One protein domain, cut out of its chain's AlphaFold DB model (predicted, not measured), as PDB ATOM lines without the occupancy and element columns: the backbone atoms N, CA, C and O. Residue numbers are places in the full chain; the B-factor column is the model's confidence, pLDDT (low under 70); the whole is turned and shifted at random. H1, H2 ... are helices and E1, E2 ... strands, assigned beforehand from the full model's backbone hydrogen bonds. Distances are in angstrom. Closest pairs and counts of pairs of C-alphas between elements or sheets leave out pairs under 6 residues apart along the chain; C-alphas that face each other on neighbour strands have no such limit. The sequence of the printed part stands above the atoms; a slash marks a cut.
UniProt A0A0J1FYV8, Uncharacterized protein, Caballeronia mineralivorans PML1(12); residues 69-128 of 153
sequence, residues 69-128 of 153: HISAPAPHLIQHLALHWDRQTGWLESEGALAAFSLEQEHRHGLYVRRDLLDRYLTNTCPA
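Overview. This is residues 69 to 128 of the 153 residues of an uncharacterized protein of Caballeronia mineralivorans PML1(12) (UniProt A0A0J1FYV8). A small three-stranded sheet, E1, E2 and E3, has one long arm, the hairpin of E2 and E3; short E1 lies beside the part of E2 away from the hairpin's turn. At the other end E3 leads straight into H2, which reaches away from the sheet, and short H1 lies across from H2, so that the hairpin's turn and the printed part's last residues make the two far ends. The printed part has 60 residues, with two named helices and three named strands in the order H1, E1, E2, E3, H2; the sheet's order is E1, E2, E3, antiparallel throughout, and the class is mixed, helices and strands. It is compact, with a radius of gyration of the C-alphas of 11.8 A, and spans 36 by 25 by 17 A.

Along the chain. Begin in the sheet at C-alpha 98, at (-13.703, 23.099, -1.854): from there E2, residues 98 to 105, runs 18.9 A to C-alpha 105 at (-13.803, 14.390, 14.962). E3, residues 108 to 114, comes back over 16.5 A. E1, residues 90 to 92, is 6.7 A long. Look next at H2, residues 115 to 125, which runs 15.2 A to C-alpha 125 at (-32.696, 18.200, -9.868). H1, residues 75 to 80, measures 8.5 A.

Arrangement. The sheet is a meander, each strand the antiparallel neighbour of the one before, with E2 as the inner strand. In the hairpin of E2 and E3 the directions stand at 175 degrees; look for N 101 and O 112 at 2.9 A and N 110 and O 103 at 3.0 A, within hydrogen-bond range. In the hairpin of E1 and E2, at 176 degrees, N 91 and O 100 are 2.7 A apart. Residues 84 to 85 make a short antiparallel pairing with residues 91 to 92 of E1. H2 is on the sheet but only grazes it, with its residues 115 to 118; its closest C-alphas to E2 are those of Leu 117 and Ala 99, 7.2 A apart. H1 is only just not on the sheet, with 4 pairs of C-alphas within 10 A. H1 and H2 are close but not clearly touching, about perpendicular at 88 degrees; their closest C-alphas, those of Leu 77 and Tyr 121, are 7.0 A apart. H1 is apart from E2 and E3. In both helices each O i to N i+4 pair is within hydrogen-bond range.

Size, cuts and confidence. The two C-alphas farthest apart are those of Glu 106 and Ala 128, 36.2 A. The printed part has no cut and no long link; the link from H1 to E1, 9 residues, is short, and the other links are tight. The mean pLDDT of the printed part is 70.0; look for values under 70 at residues 69 to 76, 89, 102 to 110, 119 and 122 to 128.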
ATOM      1  N   HIS A  69     -13.135   4.284   6.665       57.50
ATOM      2  CA  HIS A  69     -14.096   4.692   5.650       57.50
ATOM      3  C   HIS A  69     -14.203   6.211   5.597       57.50
ATOM      4  O   HIS A  69     -14.173   6.874   6.628       57.50
ATOM      5  N   ILE A  70     -14.367   6.760   4.395       58.78
ATOM      6  CA  ILE A  70     -14.634   8.188   4.222       58.78
ATOM      7  C   ILE A  70     -16.064   8.351   3.731       58.78
ATOM      8  O   ILE A  70     -16.483   7.698   2.770       58.78
ATOM      9  N   SER A  71     -16.809   9.233   4.396       62.81
ATOM     10  CA  SER A  71     -18.146   9.615   3.955       62.81
ATOM     11  C   SER A  71     -18.040  10.420   2.665       62.81
ATOM     12  O   SER A  71     -17.290  11.393   2.590       62.81
ATOM     13  N   ALA A  72     -18.806  10.038   1.650       63.72
ATOM     14  CA  ALA A  72     -18.785  10.694   0.352       63.72
ATOM     15  C   ALA A  72     -20.137  11.317  -0.003       63.72
ATOM     16  O   ALA A  72     -21.180  10.797   0.401       63.72
ATOM     17  N   PRO A  73     -20.147  12.417  -0.777       66.75
ATOM     18  CA  PRO A  73     -21.359  12.907  -1.397       66.75
ATOM     19  C   PRO A  73     -21.939  11.870  -2.352       66.75
ATOM     20  O   PRO A  73     -21.246  10.996  -2.870       66.75
ATOM     21  N   ALA A  74     -23.237  11.990  -2.600       66.44
ATOM     22  CA  ALA A  74     -23.931  11.089  -3.502       66.44
ATOM     23  C   ALA A  74     -23.320  11.129  -4.914       66.44
ATOM     24  O   ALA A  74     -23.016  12.224  -5.398       66.44
ATOM     25  N   PRO A  75     -23.234   9.988  -5.624       62.38
ATOM     26  CA  PRO A  75     -22.707   9.937  -6.990       62.38
ATOM     27  C   PRO A  75     -23.378  10.929  -7.947       62.38
ATOM     28  O   PRO A  75     -22.697  11.580  -8.731       62.38
ATOM     29  N   HIS A  76     -24.696  11.123  -7.834       64.06
ATOM     30  CA  HIS A  76     -25.423  12.104  -8.645       64.06
ATOM     31  C   HIS A  76     -25.015  13.549  -8.351       64.06
ATOM     32  O   HIS A  76     -24.951  14.362  -9.267       64.06
ATOM     33  N   LEU A  77     -24.711  13.873  -7.092       70.88
ATOM     34  CA  LEU A  77     -24.242  15.202  -6.707       70.88
ATOM     35  C   LEU A  77     -22.818  15.443  -7.222       70.88
ATOM     36  O   LEU A  77     -22.543  16.517  -7.748       70.88
ATOM     37  N   ILE A  78     -21.950  14.430  -7.144       71.69
ATOM     38  CA  ILE A  78     -20.596  14.461  -7.718       71.69
ATOM     39  C   ILE A  78     -20.663  14.688  -9.232       71.69
ATOM     40  O   ILE A  78     -19.997  15.580  -9.746       71.69
ATOM     41  N   GLN A  79     -21.503  13.928  -9.938       76.44
ATOM     42  CA  GLN A  79     -21.664  14.038 -11.389       76.44
ATOM     43  C   GLN A  79     -22.256  15.386 -11.805       76.44
ATOM     44  O   GLN A  79     -21.731  16.041 -12.700       76.44
ATOM     45  N   HIS A  80     -23.333  15.823 -11.150       78.06
ATOM     46  CA  HIS A  80     -24.038  17.049 -11.519       78.06
ATOM     47  C   HIS A  80     -23.209  18.310 -11.231       78.06
ATOM     48  O   HIS A  80     -23.340  19.310 -11.934       78.06
ATOM     49  N   LEU A  81     -22.383  18.293 -10.185       79.38
ATOM     50  CA  LEU A  81     -21.523  19.421  -9.822       79.38
ATOM     51  C   LEU A  81     -20.089  19.271 -10.355       79.38
ATOM     52  O   LEU A  81     -19.244  20.084 -10.002       79.38
ATOM     53  N   ALA A  82     -19.827  18.251 -11.183       83.56
ATOM     54  CA  ALA A  82     -18.509  17.934 -11.736       83.56
ATOM     55  C   ALA A  82     -17.397  17.932 -10.669       83.56
ATOM     56  O   ALA A  82     -16.338  18.531 -10.849       83.56
ATOM     57  N   LEU A  83     -17.662  17.287  -9.527       80.75
ATOM     58  CA  LEU A  83     -16.737  17.299  -8.398       80.75
ATOM     59  C   LEU A  83     -15.570  16.338  -8.610       80.75
ATOM     60  O   LEU A  83     -15.751  15.183  -9.002       80.75
ATOM     61  N   HIS A  84     -14.381  16.796  -8.240       81.44
ATOM     62  CA  HIS A  84     -13.150  16.022  -8.263       81.44
ATOM     63  C   HIS A  84     -12.687  15.708  -6.844       81.44
ATOM     64  O   HIS A  84     -12.688  16.570  -5.972       81.44
ATOM     65  N   TRP A  85     -12.277  14.467  -6.610       77.38
ATOM     66  CA  TRP A  85     -11.730  14.053  -5.323       77.38
ATOM     67  C   TRP A  85     -10.359  14.709  -5.081       77.38
ATOM     68  O   TRP A  85      -9.474  14.619  -5.934       77.38
ATOM     69  N   ASP A  86     -10.155  15.322  -3.910       76.38
ATOM     70  CA  ASP A  86      -8.916  16.039  -3.543       76.38
ATOM     71  C   ASP A  86      -7.746  15.123  -3.126       76.38
ATOM     72  O   ASP A  86      -6.662  15.586  -2.781       76.38
ATOM     73  N   ARG A  87      -7.963  13.805  -3.178       71.44
ATOM     74  CA  ARG A  87      -7.055  12.716  -2.748       71.44
ATOM     75  C   ARG A  87      -6.892  12.594  -1.235       71.44
ATOM     76  O   ARG A  87      -6.101  11.780  -0.771       71.44
ATOM     77  N   GLN A  88      -7.706  13.307  -0.469       73.56
ATOM     78  CA  GLN A  88      -7.701  13.316   0.985       73.56
ATOM     79  C   GLN A  88      -9.103  13.017   1.530       73.56
ATOM     80  O   GLN A  88      -9.492  11.845   1.599       73.56
ATOM     81  N   THR A  89      -9.831  14.049   1.952       67.56
ATOM     82  CA  THR A  89     -11.141  13.972   2.615       67.56
ATOM     83  C   THR A  89     -12.191  14.851   1.939       67.56
ATOM     84  O   THR A  89     -13.344  14.884   2.384       67.56
ATOM     85  N   GLY A  90     -11.807  15.565   0.882       76.88
ATOM     86  CA  GLY A  90     -12.581  16.611   0.247       76.88
ATOM     87  C   GLY A  90     -12.865  16.368  -1.231       76.88
ATOM     88  O   GLY A  90     -12.314  15.503  -1.911       76.88
ATOM     89  N   TRP A  91     -13.785  17.179  -1.723       81.44
ATOM     90  CA  TRP A  91     -14.253  17.215  -3.094       81.44
ATOM     91  C   TRP A  91     -14.186  18.657  -3.564       81.44
ATOM     92  O   TRP A  91     -14.680  19.552  -2.874       81.44
ATOM     93  N   LEU A  92     -13.580  18.875  -4.721       82.50
ATOM     94  CA  LEU A  92     -13.332  20.178  -5.320       82.50
ATOM     95  C   LEU A  92     -14.246  20.384  -6.530       82.50
ATOM     96  O   LEU A  92     -14.537  19.434  -7.253       82.50
ATOM     97  N   GLU A  93     -14.675  21.620  -6.767       85.81
ATOM     98  CA  GLU A  93     -15.188  22.045  -8.074       85.81
ATOM     99  C   GLU A  93     -14.066  22.043  -9.128       85.81
ATOM    100  O   GLU A  93     -12.878  21.953  -8.804       85.81
ATOM    101  N   SER A  94     -14.438  22.197 -10.400       81.06
ATOM    102  CA  SER A  94     -13.497  22.305 -11.520       81.06
ATOM    103  C   SER A  94     -12.502  23.466 -11.364       81.06
ATOM    104  O   SER A  94     -11.368  23.366 -11.819       81.06
ATOM    105  N   GLU A  95     -12.887  24.541 -10.673       82.19
ATOM    106  CA  GLU A  95     -12.028  25.689 -10.359       82.19
ATOM    107  C   GLU A  95     -11.069  25.432  -9.179       82.19
ATOM    108  O   GLU A  95     -10.292  26.312  -8.807       82.19
ATOM    109  N   GLY A  96     -11.119  24.247  -8.562       77.62
ATOM    110  CA  GLY A  96     -10.293  23.874  -7.409       77.62
ATOM    111  C   GLY A  96     -10.835  24.350  -6.058       77.62
ATOM    112  O   GLY A  96     -10.172  24.184  -5.035       77.62
ATOM    113  N   ALA A  97     -12.038  24.931  -6.022       84.94
ATOM    114  CA  ALA A  97     -12.676  25.368  -4.785       84.94
ATOM    115  C   ALA A  97     -13.297  24.187  -4.022       84.94
ATOM    116  O   ALA A  97     -13.950  23.328  -4.611       84.94
ATOM    117  N   LEU A  98     -13.145  24.163  -2.692       79.81
ATOM    118  CA  LEU A  98     -13.703  23.099  -1.854       79.81
ATOM    119  C   LEU A  98     -15.240  23.122  -1.889       79.81
ATOM    120  O   LEU A  98     -15.884  24.114  -1.531       79.81
ATOM    121  N   ALA A  99     -15.821  22.007  -2.317       77.50
ATOM    122  CA  ALA A  99     -17.252  21.805  -2.503       77.50
ATOM    123  C   ALA A  99     -17.869  20.965  -1.387       77.50
ATOM    124  O   ALA A  99     -18.939  21.296  -0.873       77.50
ATOM    125  N   ALA A 100     -17.205  19.876  -1.006       77.00
ATOM    126  CA  ALA A 100     -17.641  19.026   0.088       77.00
ATOM    127  C   ALA A 100     -16.450  18.411   0.814       77.00
ATOM    128  O   ALA A 100     -15.399  18.226   0.215       77.00
ATOM    129  N   PHE A 101     -16.603  18.077   2.091       75.94
ATOM    130  CA  PHE A 101     -15.579  17.351   2.838       75.94
ATOM    131  C   PHE A 101     -16.188  16.499   3.945       75.94
ATOM    132  O   PHE A 101     -17.224  16.838   4.524       75.94
ATOM    133  N   SER A 102     -15.530  15.382   4.234       66.62
ATOM    134  CA  SER A 102     -15.836  14.542   5.386       66.62
ATOM    135  C   SER A 102     -15.031  15.021   6.586       66.62
ATOM    136  O   SER A 102     -13.811  15.160   6.504       66.62
ATOM    137  N   LEU A 103     -15.707  15.246   7.709       68.56
ATOM    138  CA  LEU A 103     -15.059  15.494   8.992       68.56
ATOM    139  C   LEU A 103     -15.403  14.352   9.942       68.56
ATOM    140  O   LEU A 103     -16.579  14.070  10.172       68.56
ATOM    141  N   GLU A 104     -14.372  13.721  10.496       63.69
ATOM    142  CA  GLU A 104     -14.493  12.741  11.573       63.69
ATOM    143  C   GLU A 104     -13.678  13.227  12.776       63.69
ATOM    144  O   GLU A 104     -12.487  12.966  12.899       63.69
ATOM    145  N   GLN A 105     -14.327  13.995  13.650       63.22
ATOM    146  CA  GLN A 105     -13.803  14.390  14.962       63.22
ATOM    147  C   GLN A 105     -14.756  13.887  16.046       63.22
ATOM    148  O   GLN A 105     -15.948  13.794  15.776       63.22
ATOM    149  N   GLU A 106     -14.267  13.644  17.270       50.06
ATOM    150  CA  GLU A 106     -14.986  12.968  18.379       50.06
ATOM    151  C   GLU A 106     -16.454  13.391  18.598       50.06
ATOM    152  O   GLU A 106     -17.267  12.605  19.073       50.06
ATOM    153  N   HIS A 107     -16.805  14.635  18.261       52.91
ATOM    154  CA  HIS A 107     -18.154  15.188  18.431       52.91
ATOM    155  C   HIS A 107     -18.777  15.714  17.128       52.91
ATOM    156  O   HIS A 107     -19.901  16.218  17.129       52.91
ATOM    157  N   ARG A 108     -18.052  15.644  16.008       55.12
ATOM    158  CA  ARG A 108     -18.451  16.176  14.701       55.12
ATOM    159  C   ARG A 108     -18.101  15.156  13.629       55.12
ATOM    160  O   ARG A 108     -17.010  15.176  13.066       55.12
ATOM    161  N   HIS A 109     -19.065  14.283  13.370       60.81
ATOM    162  CA  HIS A 109     -19.017  13.314  12.286       60.81
ATOM    163  C   HIS A 109     -20.034  13.716  11.228       60.81
ATOM    164  O   HIS A 109     -21.225  13.836  11.529       60.81
ATOM    165  N   GLY A 110     -19.580  13.937  10.000       65.25
ATOM    166  CA  GLY A 110     -20.502  14.193   8.907       65.25
ATOM    167  C   GLY A 110     -19.846  14.661   7.624       65.25
ATOM    168  O   GLY A 110     -18.706  15.122   7.598       65.25
ATOM    169  N   LEU A 111     -20.635  14.568   6.560       70.00
ATOM    170  CA  LEU A 111     -20.331  15.171   5.279       70.00
ATOM    171  C   LEU A 111     -20.845  16.613   5.267       70.00
ATOM    172  O   LEU A 111     -22.029  16.884   5.490       70.00
ATOM    173  N   TYR A 112     -19.944  17.540   4.987       71.88
ATOM    174  CA  TYR A 112     -20.239  18.950   4.817       71.88
ATOM    175  C   TYR A 112     -20.269  19.248   3.329       71.88
ATOM    176  O   TYR A 112     -19.329  18.909   2.621       71.88
ATOM    177  N   VAL A 113     -21.336  19.889   2.857       72.50
ATOM    178  CA  VAL A 113     -21.453  20.345   1.467       72.50
ATOM    179  C   VAL A 113     -21.663  21.852   1.478       72.50
ATOM    180  O   VAL A 113     -22.399  22.393   2.317       72.50
ATOM    181  N   ARG A 114     -20.989  22.554   0.567       76.06
ATOM    182  CA  ARG A 114     -21.119  24.001   0.425       76.06
ATOM    183  C   ARG A 114     -22.547  24.347   0.024       76.06
ATOM    184  O   ARG A 114     -23.151  23.717  -0.847       76.06
ATOM    185  N   ARG A 115     -23.125  25.331   0.711       73.88
ATOM    186  CA  ARG A 115     -24.561  25.601   0.627       73.88
ATOM    187  C   ARG A 115     -25.009  26.045  -0.766       73.88
ATOM    188  O   ARG A 115     -26.049  25.587  -1.215       73.88
ATOM    189  N   ASP A 116     -24.267  26.932  -1.419       71.56
ATOM    190  CA  ASP A 116     -24.597  27.448  -2.755       71.56
ATOM    191  C   ASP A 116     -24.655  26.327  -3.800       71.56
ATOM    192  O   ASP A 116     -25.530  26.321  -4.660       71.56
ATOM    193  N   LEU A 117     -23.747  25.358  -3.698       73.31
ATOM    194  CA  LEU A 117     -23.681  24.195  -4.574       73.31
ATOM    195  C   LEU A 117     -24.851  23.250  -4.362       73.31
ATOM    196  O   LEU A 117     -25.464  22.780  -5.319       73.31
ATOM    197  N   LEU A 118     -25.188  23.006  -3.099       70.69
ATOM    198  CA  LEU A 118     -26.339  22.191  -2.762       70.69
ATOM    199  C   LEU A 118     -27.646  22.871  -3.191       70.69
ATOM    200  O   LEU A 118     -28.500  22.216  -3.776       70.69
ATOM    201  N   ASP A 119     -27.792  24.177  -2.949       67.50
ATOM    202  CA  ASP A 119     -28.968  24.949  -3.360       67.50
ATOM    203  C   ASP A 119     -29.101  24.927  -4.908       67.50
ATOM    204  O   ASP A 119     -30.200  24.705  -5.422       67.50
ATOM    205  N   ARG A 120     -27.988  25.036  -5.661       71.44
ATOM    206  CA  ARG A 120     -27.948  24.842  -7.130       71.44
ATOM    207  C   ARG A 120     -28.394  23.436  -7.543       71.44
ATOM    208  O   ARG A 120     -29.262  23.299  -8.403       71.44
ATOM    209  N   TYR A 121     -27.831  22.400  -6.922       73.81
ATOM    210  CA  TYR A 121     -28.181  21.007  -7.206       73.81
ATOM    211  C   TYR A 121     -29.671  20.742  -6.970       73.81
ATOM    212  O   TYR A 121     -30.340  20.200  -7.845       73.81
ATOM    213  N   LEU A 122     -30.209  21.171  -5.826       66.38
ATOM    214  CA  LEU A 122     -31.616  20.978  -5.468       66.38
ATOM    215  C   LEU A 122     -32.561  21.724  -6.409       66.38
ATOM    216  O   LEU A 122     -33.575  21.164  -6.814       66.38
ATOM    217  N   THR A 123     -32.211  22.950  -6.802       64.00
ATOM    218  CA  THR A 123     -33.009  23.733  -7.757       64.00
ATOM    219  C   THR A 123     -33.092  23.035  -9.117       64.00
ATOM    220  O   THR A 123     -34.157  23.009  -9.728       64.00
ATOM    221  N   ASN A 124     -31.991  22.429  -9.568       65.94
ATOM    222  CA  ASN A 124     -31.899  21.832 -10.900       65.94
ATOM    223  C   ASN A 124     -32.437  20.398 -10.967       65.94
ATOM    224  O   ASN A 124     -32.987  20.001 -11.991       65.94
ATOM    225  N   THR A 125     -32.283  19.616  -9.897       61.84
ATOM    226  CA  THR A 125     -32.696  18.200  -9.868       61.84
ATOM    227  C   THR A 125     -34.068  17.977  -9.251       61.84
ATOM    228  O   THR A 125     -34.682  16.943  -9.498       61.84
ATOM    229  N   CYS A 126     -34.565  18.920  -8.449       57.41
ATOM    230  CA  CYS A 126     -35.813  18.754  -7.720       57.41
ATOM    231  C   CYS A 126     -36.482  20.104  -7.393       57.41
ATOM    232  O   CYS A 126     -36.525  20.528  -6.232       57.41
ATOM    233  N   PRO A 127     -37.067  20.787  -8.391       49.28
ATOM    234  CA  PRO A 127     -37.730  22.078  -8.190       49.28
ATOM    235  C   PRO A 127     -38.928  22.020  -7.220       49.28
ATOM    236  O   PRO A 127     -39.336  23.053  -6.696       49.28
ATOM    237  N   ALA A 128     -39.473  20.829  -6.941       43.88
ATOM    238  CA  ALA A 128     -40.585  20.622  -6.010       43.88
ATOM    239  C   ALA A 128     -40.148  20.158  -4.599       43.88
ATOM    240  O   ALA A 128     -40.993  19.949  -3.726       43.88
TER     241      ALA A 128